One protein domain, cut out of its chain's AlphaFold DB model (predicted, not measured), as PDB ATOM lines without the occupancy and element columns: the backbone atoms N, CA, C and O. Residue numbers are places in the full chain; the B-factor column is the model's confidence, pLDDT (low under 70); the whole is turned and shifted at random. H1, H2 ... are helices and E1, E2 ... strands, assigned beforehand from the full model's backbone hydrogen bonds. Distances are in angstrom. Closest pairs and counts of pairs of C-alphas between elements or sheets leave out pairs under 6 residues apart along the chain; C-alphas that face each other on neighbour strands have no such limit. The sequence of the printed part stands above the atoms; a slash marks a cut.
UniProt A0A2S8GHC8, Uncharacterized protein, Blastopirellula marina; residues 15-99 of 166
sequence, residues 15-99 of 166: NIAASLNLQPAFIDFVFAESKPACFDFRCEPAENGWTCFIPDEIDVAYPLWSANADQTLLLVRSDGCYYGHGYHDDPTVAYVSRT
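What this domain is: This is residues 15 to 99 of the 166 residues of an uncharacterized protein of Blastopirellula marina (UniProt A0A2S8GHC8). A strongly twisted sheet of four antiparallel strands, E1 to E4, makes the main body, and two short helices, H1 and H2, stand off from it beyond the bend of E1. A long stretch with no named element, residues 31 to 59, swings out from the end of H2 in a wide loop and returns to the beginning of E1. The printed part has 85 residues, with two named helices and then four named strands along the chain; the sheet's order is E1, E2, E3, E4. The class is mixed, helices and strands, though under half of the residues are in named elements. The whole is compact, with a radius of gyration of the C-alphas of 12.6 A and spans of 36 by 31 by 19 A.

How they stand to each other: H1, residues 15 to 19, and H2, residues 24 to 30, are close but not clearly touching; their closest C-alphas, of Ala 17 and Ile 27, are 6.9 A apart. In both helices every O i to N i+4 pair is within hydrogen-bond range. Neither helix is on the sheet. The closest C-alphas of H2 and E1, residues 60 to 67, are those of Val 30 and Leu 64, 6.3 A apart; E1 bends by 61 degrees at residue 64. E1 and E2, residues 70 to 77, form a hairpin, with N 62 and O 74 2.8 A apart, within hydrogen-bond range. E2 bends by 50 degrees at residue 74. E2 and E3, residues 80 to 86, form a hairpin, with N 73 and O 84 at 2.8 A. E3 and E4, residues 93 to 97, form a hairpin, with N 85 and O 94 at 2.8 A and their directions at 128 degrees. The four strands are a meander, each the antiparallel neighbour of the one before. The edge strands E1 and E4 are apart.

Where its parts are: H1 begins at C-alpha 15, at (-32.940, 21.204, 52.753). H2 measures 9.9 A from first to last C-alpha. E1 measures 20.3 A and begins at C-alpha 60, at (-30.923, 20.136, 38.001). E2 measures 20.8 A, E3 17.9 A and E4 12.2 A. E4 ends at C-alpha 97, at (-19.408, 8.975, 41.035).

The domain as a whole: The two C-alphas farthest apart are those of Ala 37 and Ser 78, at 36.6 A. The printed part has no cut. The link from H2 to E1, 29 residues, is long; the link from E3 to E4 is short, and the others are tight. The mean pLDDT of the printed part is 94.7, and no printed residue is under 70.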
ATOM      1  N   ASN A  15     -31.602  21.757  52.984       96.44
ATOM      2  CA  ASN A  15     -32.940  21.204  52.753       96.44
ATOM      3  C   ASN A  15     -32.964  20.345  51.484       96.44
ATOM      4  O   ASN A  15     -33.550  19.264  51.492       96.44
ATOM      5  N   ILE A  16     -32.292  20.798  50.422       96.94
ATOM      6  CA  ILE A  16     -32.058  20.030  49.195       96.94
ATOM      7  C   ILE A  16     -31.245  18.780  49.528       96.94
ATOM      8  O   ILE A  16     -31.616  17.673  49.152       96.94
ATOM      9  N   ALA A  17     -30.168  18.922  50.298       95.44
ATOM     10  CA  ALA A  17     -29.362  17.778  50.704       95.44
ATOM     11  C   ALA A  17     -30.176  16.725  51.486       95.44
ATOM     12  O   ALA A  17     -30.030  15.523  51.252       95.44
ATOM     13  N   ALA A  18     -31.061  17.174  52.382       94.19
ATOM     14  CA  ALA A  18     -31.961  16.304  53.132       94.19
ATOM     15  C   ALA A  18     -33.017  15.635  52.237       94.19
ATOM     16  O   ALA A  18     -33.266  14.440  52.388       94.19
ATOM     17  N   SER A  19     -33.614  16.363  51.286       95.75
ATOM     18  CA  SER A  19     -34.623  15.801  50.372       95.75
ATOM     19  C   SER A  19     -34.037  14.753  49.422       95.75
ATOM     20  O   SER A  19     -34.721  13.795  49.062       95.75
ATOM     21  N   LEU A  20     -32.754  14.893  49.079       95.81
ATOM     22  CA  LEU A  20     -31.989  13.938  48.277       95.81
ATOM     23  C   LEU A  20     -31.372  12.796  49.108       95.81
ATOM     24  O   LEU A  20     -30.681  11.945  48.554       95.81
ATOM     25  N   ASN A  21     -31.635  12.740  50.422       94.88
ATOM     26  CA  ASN A  21     -31.103  11.735  51.353       94.88
ATOM     27  C   ASN A  21     -29.566  11.612  51.326       94.88
ATOM     28  O   ASN A  21     -29.018  10.508  51.399       94.88
ATOM     29  N   LEU A  22     -28.851  12.736  51.207       95.25
ATOM     30  CA  LEU A  22     -27.390  12.725  51.243       95.25
ATOM     31  C   LEU A  22     -26.864  12.441  52.658       95.25
ATOM     32  O   LEU A  22     -27.518  12.718  53.664       95.25
ATOM     33  N   GLN A  23     -25.648  11.900  52.741       94.12
ATOM     34  CA  GLN A  23     -25.023  11.560  54.019       94.12
ATOM     35  C   GLN A  23     -24.736  12.822  54.854       94.12
ATOM     36  O   GLN A  23     -24.017  13.695  54.363       94.12
ATOM     37  N   PRO A  24     -25.190  12.905  56.123       95.50
ATOM     38  CA  PRO A  24     -25.002  14.093  56.961       95.50
ATOM     39  C   PRO A  24     -23.550  14.565  57.068       95.50
ATOM     40  O   PRO A  24     -23.284  15.746  56.883       95.50
ATOM     41  N   ALA A  25     -22.604  13.642  57.254       95.88
ATOM     42  CA  ALA A  25     -21.188  13.985  57.360       95.88
ATOM     43  C   ALA A  25     -20.629  14.649  56.086       95.88
ATOM     44  O   ALA A  25     -19.829  15.576  56.164       95.88
ATOM     45  N   PHE A  26     -21.095  14.226  54.907       96.69
ATOM     46  CA  PHE A  26     -20.718  14.869  53.648       96.69
ATOM     47  C   PHE A  26     -21.334  16.267  53.519       96.69
ATOM     48  O   PHE A  26     -20.678  17.192  53.054       96.69
ATOM     49  N   ILE A  27     -22.583  16.439  53.961       96.69
ATOM     50  CA  ILE A  27     -23.245  17.750  53.987       96.69
ATOM     51  C   ILE A  27     -22.468  18.704  54.902       96.69
ATOM     52  O   ILE A  27     -22.217  19.849  54.533       96.69
ATOM     53  N   ASP A  28     -22.053  18.231  56.076       97.31
ATOM     54  CA  ASP A  28     -21.260  19.024  57.013       97.31
ATOM     55  C   ASP A  28     -19.901  19.410  56.430       97.31
ATOM     56  O   ASP A  28     -19.502  20.563  56.571       97.31
ATOM     57  N   PHE A  29     -19.249  18.508  55.695       97.50
ATOM     58  CA  PHE A  29     -18.045  18.831  54.930       97.50
ATOM     59  C   PHE A  29     -18.294  19.939  53.891       97.50
ATOM     60  O   PHE A  29     -17.569  20.936  53.884       97.50
ATOM     61  N   VAL A  30     -19.323  19.808  53.044       97.19
ATOM     62  CA  VAL A  30     -19.650  20.798  51.997       97.19
ATOM     63  C   VAL A  30     -19.833  22.191  52.610       97.19
ATOM     64  O   VAL A  30     -19.160  23.140  52.201       97.19
ATOM     65  N   PHE A  31     -20.668  22.294  53.647       96.38
ATOM     66  CA  PHE A  31     -21.045  23.563  54.279       96.38
ATOM     67  C   PHE A  31     -20.110  24.029  55.404       96.38
ATOM     68  O   PHE A  31     -20.433  25.001  56.085       96.38
ATOM     69  N   ALA A  32     -18.984  23.358  55.646       96.44
ATOM     70  CA  ALA A  32     -18.057  23.787  56.685       96.44
ATOM     71  C   ALA A  32     -17.491  25.184  56.382       96.44
ATOM     72  O   ALA A  32     -16.901  25.387  55.318       96.44
ATOM     73  N   GLU A  33     -17.632  26.105  57.346       91.81
ATOM     74  CA  GLU A  33     -17.107  27.482  57.276       91.81
ATOM     75  C   GLU A  33     -15.581  27.514  57.136       91.81
ATOM     76  O   GLU A  33     -15.032  28.367  56.447       91.81
ATOM     77  N   SER A  34     -14.897  26.564  57.778       93.12
ATOM     78  CA  SER A  34     -13.450  26.388  57.692       93.12
ATOM     79  C   SER A  34     -13.125  24.934  57.388       93.12
ATOM     80  O   SER A  34     -13.559  24.037  58.118       93.12
ATOM     81  N   LYS A  35     -12.335  24.710  56.340       95.25
ATOM     82  CA  LYS A  35     -11.782  23.403  55.978       95.25
ATOM     83  C   LYS A  35     -10.280  23.375  56.314       95.25
ATOM     84  O   LYS A  35      -9.674  24.438  56.448       95.25
ATOM     85  N   PRO A  36      -9.668  22.192  56.493       96.25
ATOM     86  CA  PRO A  36      -8.211  22.068  56.553       96.25
ATOM     87  C   PRO A  36      -7.521  22.754  55.362       96.25
ATOM     88  O   PRO A  36      -8.022  22.675  54.245       96.25
ATOM     89  N   ALA A  37      -6.354  23.370  55.589       95.06
ATOM     90  CA  ALA A  37      -5.666  24.208  54.594       95.06
ATOM     91  C   ALA A  37      -5.334  23.483  53.275       95.06
ATOM     92  O   ALA A  37      -5.272  24.097  52.212       95.06
ATOM     93  N   CYS A  38      -5.179  22.157  53.304       94.81
ATOM     94  CA  CYS A  38      -4.986  21.356  52.096       94.81
ATOM     95  C   CYS A  38      -6.185  21.410  51.119       94.81
ATOM     96  O   CYS A  38      -6.039  21.021  49.960       94.81
ATOM     97  N   PHE A  39      -7.346  21.931  51.539       96.44
ATOM     98  CA  PHE A  39      -8.517  22.160  50.688       96.44
ATOM     99  C   PHE A  39      -8.614  23.570  50.080       96.44
ATOM    100  O   PHE A  39      -9.463  23.758  49.207       96.44
ATOM    101  N   ASP A  40      -7.783  24.541  50.480       89.19
ATOM    102  CA  ASP A  40      -7.978  25.977  50.178       89.19
ATOM    103  C   ASP A  40      -8.048  26.319  48.673       89.19
ATOM    104  O   ASP A  40      -8.612  27.342  48.304       89.19
ATOM    105  N   PHE A  41      -7.551  25.444  47.791       87.94
ATOM    106  CA  PHE A  41      -7.607  25.599  46.322       87.94
ATOM    107  C   PHE A  41      -8.335  24.452  45.608       87.94
ATOM    108  O   PHE A  41      -8.233  24.278  44.393       87.94
ATOM    109  N   ARG A  42      -9.001  23.595  46.380       93.62
ATOM    110  CA  ARG A  42      -9.673  22.378  45.903       93.62
ATOM    111  C   ARG A  42     -11.162  22.377  46.227       93.62
ATOM    112  O   ARG A  42     -11.925  21.700  45.544       93.62
ATOM    113  N   CYS A  43     -11.553  23.101  47.276       96.56
ATOM    114  CA  CYS A  43     -12.925  23.205  47.761       96.56
ATOM    115  C   CYS A  43     -13.253  24.644  48.181       96.56
ATOM    116  O   CYS A  43     -13.661  24.893  49.320       96.56
ATOM    117  N   GLU A  44     -13.061  25.585  47.263       95.12
ATOM    118  CA  GLU A  44     -13.438  26.986  47.447       95.12
ATOM    119  C   GLU A  44     -14.971  27.144  47.468       95.12
ATOM    120  O   GLU A  44     -15.692  26.285  46.944       95.12
ATOM    121  N   PRO A  45     -15.510  28.238  48.040       94.31
ATOM    122  CA  PRO A  45     -16.939  28.530  47.972       94.31
ATOM    123  C   PRO A  45     -17.492  28.409  46.549       94.31
ATOM    124  O   PRO A  45     -16.848  28.807  45.574       94.31
ATOM    125  N   ALA A  46     -18.689  27.841  46.411       92.94
ATOM    126  CA  ALA A  46     -19.281  27.589  45.102       92.94
ATOM    127  C   ALA A  46     -19.519  28.885  44.304       92.94
ATOM    128  O   ALA A  46     -19.405  28.868  43.079       92.94
ATOM    129  N   GLU A  47     -19.774  30.010  44.987       91.38
ATOM    130  CA  GLU A  47     -19.918  31.332  44.362       91.38
ATOM    131  C   GLU A  47     -18.645  31.868  43.686       91.38
ATOM    132  O   GLU A  47     -18.738  32.808  42.897       91.38
ATOM    133  N   ASN A  48     -17.473  31.286  43.961       91.56
ATOM    134  CA  ASN A  48     -16.229  31.648  43.276       91.56
ATOM    135  C   ASN A  48     -16.112  30.983  41.890       91.56
ATOM    136  O   ASN A  48     -15.279  31.394  41.080       91.56
ATOM    137  N   GLY A  49     -16.927  29.959  41.615       89.44
ATOM    138  CA  GLY A  49     -16.964  29.259  40.332       89.44
ATOM    139  C   GLY A  49     -17.796  29.988  39.280       89.44
ATOM    140  O   GLY A  49     -18.686  30.776  39.599       89.44
ATOM    141  N   TRP A  50     -17.528  29.698  38.012       89.94
ATOM    142  CA  TRP A  50     -18.335  30.177  36.893       89.94
ATOM    143  C   TRP A  50     -19.438  29.168  36.591       89.94
ATOM    144  O   TRP A  50     -19.298  27.970  36.842       89.94
ATOM    145  N   THR A  51     -20.552  29.643  36.039       85.62
ATOM    146  CA  THR A  51     -21.594  28.724  35.580       85.62
ATOM    147  C   THR A  51     -21.081  27.902  34.408       85.62
ATOM    148  O   THR A  51     -20.618  28.444  33.408       85.62
ATOM    149  N   CYS A  52     -21.206  26.588  34.531       89.12
ATOM    150  CA  CYS A  52     -20.836  25.624  33.508       89.12
ATOM    151  C   CYS A  52     -22.047  25.206  32.660       89.12
ATOM    152  O   CYS A  52     -23.212  25.398  33.033       89.12
ATOM    153  N   PHE A  53     -21.768  24.621  31.495       90.94
ATOM    154  CA  PHE A  53     -22.793  23.973  30.683       90.94
ATOM    155  C   PHE A  53     -23.362  22.753  31.416       90.94
ATOM    156  O   PHE A  53     -22.603  21.944  31.945       90.94
ATOM    157  N   ILE A  54     -24.688  22.579  31.401       94.06
ATOM    158  CA  ILE A  54     -25.346  21.402  31.977       94.06
ATOM    159  C   ILE A  54     -26.090  20.632  30.872       94.06
ATOM    160  O   ILE A  54     -27.003  21.199  30.266       94.06
ATOM    161  N   PRO A  55     -25.763  19.344  30.639       92.31
ATOM    162  CA  PRO A  55     -26.402  18.522  29.616       92.31
ATOM    163  C   PRO A  55     -27.928  18.407  29.738       92.31
ATOM    164  O   PRO A  55     -28.528  18.590  30.806       92.31
ATOM    165  N   ASP A  56     -28.577  18.066  28.626       93.69
ATOM    166  CA  ASP A  56     -30.036  17.990  28.544       93.69
ATOM    167  C   ASP A  56     -30.629  16.906  29.456       93.69
ATOM    168  O   ASP A  56     -31.715  17.102  30.000       93.69
ATOM    169  N   GLU A  57     -29.899  15.817  29.688       94.75
ATOM    170  CA  GLU A  57     -30.311  14.700  30.539       94.75
ATOM    171  C   GLU A  57     -30.226  14.960  32.051       94.75
ATOM    172  O   GLU A  57     -30.639  14.097  32.832       94.75
ATOM    173  N   ILE A  58     -29.657  16.096  32.466       96.56
ATOM    174  CA  ILE A  58     -29.635  16.541  33.862       96.56
ATOM    175  C   ILE A  58     -30.875  17.395  34.120       96.56
ATOM    176  O   ILE A  58     -31.132  18.343  33.382       96.56
ATOM    177  N   ASP A  59     -31.632  17.096  35.171       96.38
ATOM    178  CA  ASP A  59     -32.822  17.869  35.540       96.38
ATOM    179  C   ASP A  59     -32.427  19.150  36.288       96.38
ATOM    180  O   ASP A  59     -32.924  20.238  35.994       96.38
ATOM    181  N   VAL A  60     -31.491  19.024  37.231       96.88
ATOM    182  CA  VAL A  60     -30.923  20.136  38.001       96.88
ATOM    183  C   VAL A  60     -29.493  19.812  38.434       96.88
ATOM    184  O   VAL A  60     -29.168  18.667  38.753       96.88
ATOM    185  N   ALA A  61     -28.637  20.828  38.437       97.31
ATOM    186  CA  ALA A  61     -27.276  20.780  38.943       97.31
ATOM    187  C   ALA A  61     -27.124  21.739  40.130       97.31
ATOM    188  O   ALA A  61     -27.551  22.894  40.078       97.31
ATOM    189  N   TYR A  62     -26.495  21.250  41.191       97.50
ATOM    190  CA  TYR A  62     -26.245  21.974  42.426       97.50
ATOM    191  C   TYR A  62     -24.733  22.111  42.638       97.50
ATOM    192  O   TYR A  62     -24.067  21.101  42.888       97.50
ATOM    193  N   PRO A  63     -24.168  23.325  42.545       97.00
ATOM    194  CA  PRO A  63     -22.764  23.560  42.854       97.00
ATOM    195  C   PRO A  63     -22.468  23.253  44.325       97.00
ATOM    196  O   PRO A  63     -23.147  23.763  45.216       97.00
ATOM    197  N   LEU A  64     -21.464  22.412  44.575       97.44
ATOM    198  CA  LEU A  64     -21.034  22.032  45.924       97.44
ATOM    199  C   LEU A  64     -19.860  22.889  46.396       97.44
ATOM    200  O   LEU A  64     -19.865  23.396  47.513       97.44
ATOM    201  N   TRP A  65     -18.858  23.042  45.533       97.25
ATOM    202  CA  TRP A  65     -17.686  23.891  45.725       97.25
ATOM    203  C   TRP A  65     -17.050  24.187  44.366       97.25
ATOM    204  O   TRP A  65     -17.386  23.551  43.359       97.25
ATOM    205  N   SER A  66     -16.123  25.138  44.343       96.38
ATOM    206  CA  SER A  66     -15.333  25.469  43.163       96.38
ATOM    207  C   SER A  66     -13.852  25.133  43.345       96.38
ATOM    208  O   SER A  66     -13.371  24.919  44.462       96.38
ATOM    209  N   ALA A  67     -13.148  25.028  42.223       95.19
ATOM    210  CA  ALA A  67     -11.694  24.980  42.165       95.19
ATOM    211  C   ALA A  67     -11.254  25.559  40.819       95.19
ATOM    212  O   ALA A  67     -11.665  25.053  39.777       95.19
ATOM    213  N   ASN A  68     -10.435  26.615  40.830       91.88
ATOM    214  CA  ASN A  68      -9.938  27.256  39.603       91.88
ATOM    215  C   ASN A  68     -11.067  27.674  38.628       91.88
ATOM    216  O   ASN A  68     -10.995  27.415  37.433       91.88
ATOM    217  N   ALA A  69     -12.117  28.307  39.159       90.75
ATOM    218  CA  ALA A  69     -13.334  28.712  38.441       90.75
ATOM    219  C   ALA A  69     -14.237  27.574  37.914       90.75
ATOM    220  O   ALA A  69     -15.367  27.858  37.513       90.75
ATOM    221  N   ASP A  70     -13.818  26.311  37.994       95.12
ATOM    222  CA  ASP A  70     -14.656  25.153  37.673       95.12
ATOM    223  C   ASP A  70     -15.507  24.729  38.870       95.12
ATOM    224  O   ASP A  70     -15.218  25.065  40.026       95.12
ATOM    225  N   GLN A  71     -16.576  23.977  38.606       96.06
ATOM    226  CA  GLN A  71     -17.533  23.570  39.627       96.06
ATOM    227  C   GLN A  71     -17.520  22.063  39.849       96.06
ATOM    228  O   GLN A  71     -17.635  21.264  38.920       96.06
ATOM    229  N   THR A  72     -17.470  21.670  41.120       98.12
ATOM    230  CA  THR A  72     -17.902  20.332  41.525       98.12
ATOM    231  C   THR A  72     -19.402  20.366  41.771       98.12
ATOM    232  O   THR A  72     -19.903  21.200  42.528       98.12
ATOM    233  N   LEU A  73     -20.124  19.461  41.120       98.06
ATOM    234  CA  LEU A  73     -21.577  19.476  41.023       98.06
ATOM    235  C   LEU A  73     -22.185  18.219  41.640       98.06
ATOM    236  O   LEU A  73     -21.694  17.107  41.442       98.06
ATOM    237  N   LEU A  74     -23.324  18.398  42.303       98.31
ATOM    238  CA  LEU A  74     -24.328  17.358  42.485       98.31
ATOM    239  C   LEU A  74     -25.340  17.467  41.341       98.31
ATOM    240  O   LEU A  74     -25.995  18.491  41.166       98.31
ATOM    241  N   LEU A  75     -25.470  16.401  40.568       98.12
ATOM    242  CA  LEU A  75     -26.299  16.305  39.375       98.12
ATOM    243  C   LEU A  75     -27.502  15.416  39.678       98.12
ATOM    244  O   LEU A  75     -27.339  14.253  40.054       98.12
ATOM    245  N   VAL A  76     -28.708  15.942  39.497       97.88
ATOM    246  CA  VAL A  76     -29.947  15.178  39.660       97.88
ATOM    247  C   VAL A  76     -30.504  14.823  38.294       97.88
ATOM    248  O   VAL A  76     -30.595  15.664  37.399       97.88
ATOM    249  N   ARG A  77     -30.878  13.556  38.155       95.44
ATOM    250  CA  ARG A  77     -31.524  12.974  36.983       95.44
ATOM    251  C   ARG A  77     -32.735  12.171  37.433       95.44
ATOM    252  O   ARG A  77     -32.835  11.772  38.596       95.44
ATOM    253  N   SER A  78     -33.589  11.810  36.481       92.69
ATOM    254  CA  SER A  78     -34.747  10.947  36.724       92.69
ATOM    255  C   SER A  78     -34.407   9.606  37.387       92.69
ATOM    256  O   SER A  78     -35.265   9.009  38.033       92.69
ATOM    257  N   ASP A  79     -33.185   9.101  37.194       93.31
ATOM    258  CA  ASP A  79     -32.725   7.808  37.707       93.31
ATOM    259  C   ASP A  79     -31.839   7.905  38.963       93.31
ATOM    260  O   ASP A  79     -31.468   6.871  39.521       93.31
ATOM    261  N   GLY A  80     -31.531   9.114  39.450       94.81
ATOM    262  CA  GLY A  80     -30.808   9.297  40.704       94.81
ATOM    263  C   GLY A  80     -29.939  10.547  40.780       94.81
ATOM    264  O   GLY A  80     -30.047  11.481  39.986       94.81
ATOM    265  N   CYS A  81     -29.068  10.548  41.788       96.25
ATOM    266  CA  CYS A  81     -28.079  11.593  42.027       96.25
ATOM    267  C   CYS A  81     -26.681  11.106  41.645       96.25
ATOM    268  O   CYS A  81     -26.301   9.972  41.946       96.25
ATOM    269  N   TYR A  82     -25.919  12.003  41.037       97.56
ATOM    270  CA  TYR A  82     -24.556  11.783  40.581       97.56
ATOM    271  C   TYR A  82     -23.689  12.962  41.000       97.56
ATOM    272  O   TYR A  82     -24.185  14.059  41.235       97.56
ATOM    273  N   TYR A  83     -22.390  12.742  41.058       98.31
ATOM    274  CA  TYR A  83     -21.394  13.774  41.271       98.31
ATOM    275  C   TYR A  83     -20.548  13.914  40.015       98.31
ATOM    276  O   TYR A  83     -20.253  12.917  39.350       98.31
ATOM    277  N   GLY A  84     -20.168  15.142  39.687       97.62
ATOM    278  CA  GLY A  84     -19.369  15.420  38.504       97.62
ATOM    279  C   GLY A  84     -18.647  16.756  38.563       97.62
ATOM    280  O   GLY A  84     -18.842  17.541  39.491       97.62
ATOM    281  N   HIS A  85     -17.836  17.006  37.543       97.50
ATOM    282  CA  HIS A  85     -17.165  18.277  37.310       97.50
ATOM    283  C   HIS A  85     -17.781  18.970  36.102       97.50
ATOM    284  O   HIS A  85     -17.923  18.364  35.038       97.50
ATOM    285  N   GLY A  86     -18.164  20.227  36.288       95.69
ATOM    286  CA  GLY A  86     -18.517  21.133  35.208       95.69
ATOM    287  C   GLY A  86     -17.399  22.143  35.009       95.69
ATOM    288  O   GLY A  86     -16.900  22.712  35.984       95.69
ATOM    289  N   TYR A  87     -17.033  22.365  33.754       94.06
ATOM    290  CA  TYR A  87     -15.964  23.277  33.371       94.06
ATOM    291  C   TYR A  87     -16.554  24.561  32.791       94.06
ATOM    292  O   TYR A  87     -17.606  24.547  32.147       94.06
ATOM    293  N   HIS A  88     -15.897  25.687  33.043       90.56
ATOM    294  CA  HIS A  88     -16.380  26.988  32.574       90.56
ATOM    295  C   HIS A  88     -16.122  27.230  31.076       90.56
ATOM    296  O   HIS A  88     -16.800  28.047  30.453       90.56
ATOM    297  N   ASP A  89     -15.154  26.523  30.495       89.56
ATOM    298  CA  ASP A  89     -14.702  26.658  29.108       89.56
ATOM    299  C   ASP A  89     -14.946  25.402  28.248       89.56
ATOM    300  O   ASP A  89     -14.756  25.452  27.029       89.56
ATOM    301  N   ASP A  90     -15.433  24.310  28.845       89.19
ATOM    302  CA  ASP A  90     -15.769  23.061  28.160       89.19
ATOM    303  C   ASP A  90     -17.282  22.769  28.277       89.19
ATOM    304  O   ASP A  90     -17.837  22.764  29.379       89.19
ATOM    305  N   PRO A  91     -17.989  22.507  27.159       87.56
ATOM    306  CA  PRO A  91     -19.407  22.156  27.170       87.56
ATOM    307  C   PRO A  91     -19.690  20.720  27.655       87.56
ATOM    308  O   PRO A  91     -20.779  20.197  27.424       87.56
ATOM    309  N   THR A  92     -18.732  20.038  28.274       89.56
ATOM    310  CA  THR A  92     -18.908  18.693  28.819       89.56
ATOM    311  C   THR A  92     -18.936  18.705  30.341       89.56
ATOM    312  O   THR A  92     -18.261  19.486  31.008       89.56
ATOM    313  N   VAL A  93     -19.742  17.802  30.902       93.88
ATOM    314  CA  VAL A  93     -19.731  17.493  32.331       93.88
ATOM    315  C   VAL A  93     -19.089  16.127  32.499       93.88
ATOM    316  O   VAL A  93     -19.567  15.134  31.944       93.88
ATOM    317  N   ALA A  94     -18.009  16.073  33.270       95.56
ATOM    318  CA  ALA A  94     -17.332  14.832  33.600       95.56
ATOM    319  C   ALA A  94     -18.020  14.181  34.803       95.56
ATOM    320  O   ALA A  94     -17.938  14.674  35.928       95.56
ATOM    321  N   TYR A  95     -18.715  13.069  34.576       96.69
ATOM    322  CA  TYR A  95     -19.284  12.272  35.661       96.69
ATOM    323  C   TYR A  95     -18.167  11.593  36.458       96.69
ATOM    324  O   TYR A  95     -17.272  10.985  35.878       96.69
ATOM    325  N   VAL A  96     -18.248  11.670  37.785       97.75
ATOM    326  CA  VAL A  96     -17.255  11.090  38.699       97.75
ATOM    327  C   VAL A  96     -17.820   9.858  39.390       97.75
ATOM    328  O   VAL A  96     -17.248   8.780  39.302       97.75
ATOM    329  N   SER A  97     -18.945  10.002  40.095       97.38
ATOM    330  CA  SER A  97     -19.408   8.975  41.035       97.38
ATOM    331  C   SER A  97     -20.906   9.078  41.322       97.38
ATOM    332  O   SER A  97     -21.536  10.112  41.108       97.38
ATOM    333  N   ARG A  98     -21.496   7.997  41.838       95.88
ATOM    334  CA  ARG A  98     -22.863   7.947  42.386       95.88
ATOM    335  C   ARG A  98     -22.911   8.160  43.901       95.88
ATOM    336  O   ARG A  98     -23.999   8.139  44.488       95.88
ATOM    337  N   THR A  99     -21.762   8.307  44.558       96.81
ATOM    338  CA  THR A  99     -21.639   8.429  46.014       96.81
ATOM    339  C   THR A  99     -20.718   9.575  46.423       96.81
ATOM    340  O   THR A  99     -19.809   9.974  45.703       96.81
TER     341      THR A  99